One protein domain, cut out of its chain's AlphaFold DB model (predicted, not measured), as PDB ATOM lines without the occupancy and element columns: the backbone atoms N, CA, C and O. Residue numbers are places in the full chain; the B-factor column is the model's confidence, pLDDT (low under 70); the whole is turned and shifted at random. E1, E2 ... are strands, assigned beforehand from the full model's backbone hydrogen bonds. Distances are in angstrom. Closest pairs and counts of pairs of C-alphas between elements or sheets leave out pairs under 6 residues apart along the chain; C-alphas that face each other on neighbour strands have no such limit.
ATOM      1  N   GLU A  29     164.427 190.850 276.921       43.16
ATOM      2  CA  GLU A  29     165.112 190.867 278.259       43.16
ATOM      3  C   GLU A  29     166.538 190.286 278.501       43.16
ATOM      4  O   GLU A  29     166.966 189.323 277.876       43.16
ATOM      5  N   THR A  30     167.285 190.932 279.428       42.50
ATOM      6  CA  THR A  30     168.741 190.803 279.703       42.50
ATOM      7  C   THR A  30     169.068 190.264 281.107       42.50
ATOM      8  O   THR A  30     168.560 190.786 282.100       42.50
ATOM      9  N   LYS A  31     170.011 189.318 281.197       45.03
ATOM     10  CA  LYS A  31     170.763 188.961 282.414       45.03
ATOM     11  C   LYS A  31     172.233 188.725 282.036       45.03
ATOM     12  O   LYS A  31     172.493 188.040 281.046       45.03
ATOM     13  N   ASP A  32     173.164 189.273 282.814       49.06
ATOM     14  CA  ASP A  32     174.609 189.088 282.619       49.06
ATOM     15  C   ASP A  32     175.073 187.719 283.165       49.06
ATOM     16  O   ASP A  32     174.598 187.272 284.214       49.06
ATOM     17  N   ALA A  33     175.995 187.051 282.463       55.16
ATOM     18  CA  ALA A  33     176.653 185.813 282.896       55.16
ATOM     19  C   ALA A  33     178.180 185.945 282.737       55.16
ATOM     20  O   ALA A  33     178.646 186.452 281.719       55.16
ATOM     21  N   GLU A  34     178.957 185.502 283.733       52.91
ATOM     22  CA  GLU A  34     180.419 185.708 283.774       52.91
ATOM     23  C   GLU A  34     181.206 184.705 282.910       52.91
ATOM     24  O   GLU A  34     182.199 185.079 282.289       52.91
ATOM     25  N   GLU A  35     180.743 183.454 282.812       61.66
ATOM     26  CA  GLU A  35     181.383 182.393 282.024       61.66
ATOM     27  C   GLU A  35     180.320 181.616 281.234       61.66
ATOM     28  O   GLU A  35     179.538 180.855 281.800       61.66
ATOM     29  N   SER A  36     180.261 181.834 279.917       64.25
ATOM     30  CA  SER A  36     179.314 181.157 279.018       64.25
ATOM     31  C   SER A  36     180.049 180.291 278.003       64.25
ATOM     32  O   SER A  36     181.005 180.733 277.363       64.25
ATOM     33  N   GLU A  37     179.576 179.063 277.810       67.31
ATOM     34  CA  GLU A  37     180.160 178.137 276.840       67.31
ATOM     35  C   GLU A  37     179.895 178.595 275.402       67.31
ATOM     36  O   GLU A  37     178.787 179.013 275.059       67.31
ATOM     37  N   ARG A  38     180.902 178.473 274.527       72.44
ATOM     38  CA  ARG A  38     180.777 178.746 273.090       72.44
ATOM     39  C   ARG A  38     181.048 177.489 272.279       72.44
ATOM     40  O   ARG A  38     182.200 177.085 272.114       72.44
ATOM     41  N   PHE A  39     179.994 176.924 271.705       70.06
ATOM     42  CA  PHE A  39     180.118 175.813 270.767       70.06
ATOM     43  C   PHE A  39     180.711 176.294 269.434       70.06
ATOM     44  O   PHE A  39     180.445 177.408 268.976       70.06
ATOM     45  N   GLN A  40     181.550 175.457 268.822       69.25
ATOM     46  CA  GLN A  40     182.181 175.713 267.525       69.25
ATOM     47  C   GLN A  40     181.870 174.564 266.571       69.25
ATOM     48  O   GLN A  40     181.838 173.404 266.985       69.25
ATOM     49  N   ASP A  41     181.644 174.890 265.299       77.88
ATOM     50  CA  ASP A  41     181.418 173.893 264.257       77.88
ATOM     51  C   ASP A  41     182.693 173.064 264.027       77.88
ATOM     52  O   ASP A  41     183.802 173.600 263.981       77.88
ATOM     53  N   TYR A  42     182.555 171.748 263.852       73.12
ATOM     54  CA  TYR A  42     183.692 170.879 263.538       73.12
ATOM     55  C   TYR A  42     184.400 171.340 262.252       73.12
ATOM     56  O   TYR A  42     183.756 171.642 261.249       73.12
ATOM     57  N   GLY A  43     185.734 171.376 262.279       77.81
ATOM     58  CA  GLY A  43     186.553 171.880 261.171       77.81
ATOM     59  C   GLY A  43     186.762 173.399 261.176       77.81
ATOM     60  O   GLY A  43     187.586 173.885 260.406       77.81
ATOM     61  N   PHE A  44     186.097 174.137 262.072       82.88
ATOM     62  CA  PHE A  44     186.315 175.566 262.280       82.88
ATOM     63  C   PHE A  44     186.776 175.827 263.715       82.88
ATOM     64  O   PHE A  44     186.152 175.393 264.679       82.88
ATOM     65  N   ALA A  45     187.870 176.568 263.861       76.69
ATOM     66  CA  ALA A  45     188.366 177.020 265.152       76.69
ATOM     67  C   ALA A  45     188.641 178.523 265.082       76.69
ATOM     68  O   ALA A  45     189.364 178.986 264.201       76.69
ATOM     69  N   ALA A  46     188.059 179.283 266.005       82.06
ATOM     70  CA  ALA A  46     188.281 180.719 266.125       82.06
ATOM     71  C   ALA A  46     188.355 181.132 267.598       82.06
ATOM     72  O   ALA A  46     187.656 180.578 268.445       82.06
ATOM     73  N   GLN A  47     189.163 182.146 267.898       83.50
ATOM     74  CA  GLN A  47     189.259 182.737 269.233       83.50
ATOM     75  C   GLN A  47     189.167 184.264 269.111       83.50
ATOM     76  O   GLN A  47     190.189 184.951 269.115       83.50
ATOM     77  N   PRO A  48     187.959 184.819 268.912       79.62
ATOM     78  CA  PRO A  48     187.801 186.263 268.832       79.62
ATOM     79  C   PRO A  48     188.108 186.894 270.197       79.62
ATOM     80  O   PRO A  48     187.628 186.418 271.221       79.62
ATOM     81  N   SER A  49     188.883 187.982 270.220       79.50
ATOM     82  CA  SER A  49     189.151 188.735 271.459       79.50
ATOM     83  C   SER A  49     187.940 189.542 271.950       79.50
ATOM     84  O   SER A  49     187.891 189.934 273.106       79.50
ATOM     85  N   GLU A  50     187.001 189.840 271.054       79.06
ATOM     86  CA  GLU A  50     185.762 190.603 271.265       79.06
ATOM     87  C   GLU A  50     184.849 190.356 270.046       79.06
ATOM     88  O   GLU A  50     185.348 189.982 268.970       79.06
ATOM     89  N   GLY A  51     183.548 190.609 270.187       75.94
ATOM     90  CA  GLY A  51     182.568 190.556 269.101       75.94
ATOM     91  C   GLY A  51     181.134 190.721 269.603       75.94
ATOM     92  O   GLY A  51     180.889 190.738 270.807       75.94
ATOM     93  N   GLU A  52     180.191 190.828 268.673       77.44
ATOM     94  CA  GLU A  52     178.754 190.799 268.952       77.44
ATOM     95  C   GLU A  52     178.186 189.419 268.608       77.44
ATOM     96  O   GLU A  52     178.666 188.757 267.690       77.44
ATOM     97  N   GLY A  53     177.163 188.953 269.324       77.31
ATOM     98  CA  GLY A  53     176.726 187.569 269.181       77.31
ATOM     99  C   GLY A  53     175.281 187.287 269.554       77.31
ATOM    100  O   GLY A  53     174.554 188.152 270.034       77.31
ATOM    101  N   LEU A  54     174.880 186.040 269.314       78.50
ATOM    102  CA  LEU A  54     173.609 185.483 269.767       78.50
ATOM    103  C   LEU A  54     173.883 184.515 270.915       78.50
ATOM    104  O   LEU A  54     174.677 183.584 270.759       78.50
ATOM    105  N   VAL A  55     173.187 184.717 272.029       71.88
ATOM    106  CA  VAL A  55     173.207 183.835 273.198       71.88
ATOM    107  C   VAL A  55     171.848 183.166 273.392       71.88
ATOM    108  O   VAL A  55     170.816 183.719 273.012       71.88
ATOM    109  N   ILE A  56     171.855 181.972 273.977       73.31
ATOM    110  CA  ILE A  56     170.664 181.272 274.465       73.31
ATOM    111  C   ILE A  56     170.806 181.142 275.978       73.31
ATOM    112  O   ILE A  56     171.820 180.633 276.449       73.31
ATOM    113  N   ASP A  57     169.785 181.570 276.719       71.69
ATOM    114  CA  ASP A  57     169.637 181.246 278.139       71.69
ATOM    115  C   ASP A  57     168.665 180.072 278.270       71.69
ATOM    116  O   ASP A  57     167.510 180.146 277.839       71.69
ATOM    117  N   ALA A  58     169.162 178.964 278.807       70.44
ATOM    118  CA  ALA A  58     168.432 177.725 278.955       70.44
ATOM    119  C   ALA A  58     168.571 177.178 280.375       70.44
ATOM    120  O   ALA A  58     169.609 176.640 280.747       70.44
ATOM    121  N   GLY A  59     167.510 177.287 281.182       66.88
ATOM    122  CA  GLY A  59     167.507 176.729 282.539       66.88
ATOM    123  C   GLY A  59     168.537 177.374 283.476       66.88
ATOM    124  O   GLY A  59     169.001 176.710 284.398       66.88
ATOM    125  N   GLY A  60     168.901 178.641 283.241       67.44
ATOM    126  CA  GLY A  60     169.919 179.359 284.010       67.44
ATOM    127  C   GLY A  60     171.349 179.176 283.496       67.44
ATOM    128  O   GLY A  60     172.265 179.736 284.095       67.44
ATOM    129  N   VAL A  61     171.541 178.424 282.407       64.25
ATOM    130  CA  VAL A  61     172.820 178.306 281.696       64.25
ATOM    131  C   VAL A  61     172.777 179.184 280.452       64.25
ATOM    132  O   VAL A  61     171.892 179.026 279.609       64.25
ATOM    133  N   GLN A  62     173.749 180.085 280.320       65.94
ATOM    134  CA  GLN A  62     173.927 180.901 279.125       65.94
ATOM    135  C   GLN A  62     174.958 180.251 278.193       65.94
ATOM    136  O   GLN A  62     176.046 179.861 278.610       65.94
ATOM    137  N   MET A  63     174.604 180.127 276.915       70.88
ATOM    138  CA  MET A  63     175.463 179.572 275.868       70.88
ATOM    139  C   MET A  63     175.571 180.553 274.705       70.88
ATOM    140  O   MET A  63     174.570 181.106 274.247       70.88
ATOM    141  N   VAL A  64     176.778 180.729 274.179       74.44
ATOM    142  CA  VAL A  64     177.050 181.557 273.005       74.44
ATOM    143  C   VAL A  64     176.889 180.713 271.745       74.44
ATOM    144  O   VAL A  64     177.683 179.810 271.477       74.44
ATOM    145  N   LEU A  65     175.874 181.030 270.941       76.50
ATOM    146  CA  LEU A  65     175.587 180.318 269.696       76.50
ATOM    147  C   LEU A  65     176.425 180.844 268.529       76.50
ATOM    148  O   LEU A  65     176.867 180.071 267.683       76.50
ATOM    149  N   ARG A  66     176.621 182.165 268.447       79.19
ATOM    150  CA  ARG A  66     177.370 182.823 267.364       79.19
ATOM    151  C   ARG A  66     178.071 184.066 267.880       79.19
ATOM    152  O   ARG A  66     177.498 184.784 268.688       79.19
ATOM    153  N   ILE A  67     179.258 184.330 267.345       80.50
ATOM    154  CA  ILE A  67     179.981 185.595 267.495       80.50
ATOM    155  C   ILE A  67     180.338 186.087 266.092       80.50
ATOM    156  O   ILE A  67     180.701 185.285 265.230       80.50
ATOM    157  N   ASP A  68     180.239 187.389 265.883       83.25
ATOM    158  CA  ASP A  68     180.693 188.112 264.704       83.25
ATOM    159  C   ASP A  68     181.467 189.368 265.145       83.25
ATOM    160  O   ASP A  68     181.371 189.817 266.287       83.25
ATOM    161  N   ARG A  69     182.259 189.941 264.241       84.62
ATOM    162  CA  ARG A  69     182.931 191.231 264.428       84.62
ATOM    163  C   ARG A  69     182.494 192.161 263.314       84.62
ATOM    164  O   ARG A  69     183.180 192.307 262.303       84.62
TER     165      ARG A  69
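This is residues 29 to 69 of the 172 residues of an uncharacterized protein of Ephemeroptericola cinctiostellae (UniProt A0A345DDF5). With little regular structure, this is one two-stranded hairpin, E1 and E2, and a long unnamed stretch, residues 29 to 51, that crosses beside E2 at residues 37 to 38 and loops back to the start of E1. The printed part has 41 residues with two named strands, E1 then E2, in one antiparallel sheet; the class is all strand, with 15 residues in named elements. It is only just loose, close to compact, with a radius of gyration of the C-alphas of 10.9 A, and spans 30 by 20 by 15 A.

Find C-alpha 52 at (178.754, 190.799, 268.952); from there E1, residues 52 to 58, runs 19.4 A. E2, residues 61 to 68, runs 21.1 A to C-alpha 68 at (180.693, 188.112, 264.704).

E1 and E2 form a hairpin with a tight link of 2 residues, antiparallel at 159 degrees. Look at N 52 and O 68, 2.8 A apart, and N 63 and O 56, 2.9 A, both within hydrogen-bond range. Residues 37 to 38 pair with residues 63 to 64 of E2, parallel.

The C-alphas farthest apart, of Glu 29 and Gly 43, are 33.3 A apart. The printed part has no cut. Residues 29 to 37, 40 and 59 to 62 have pLDDT under 70.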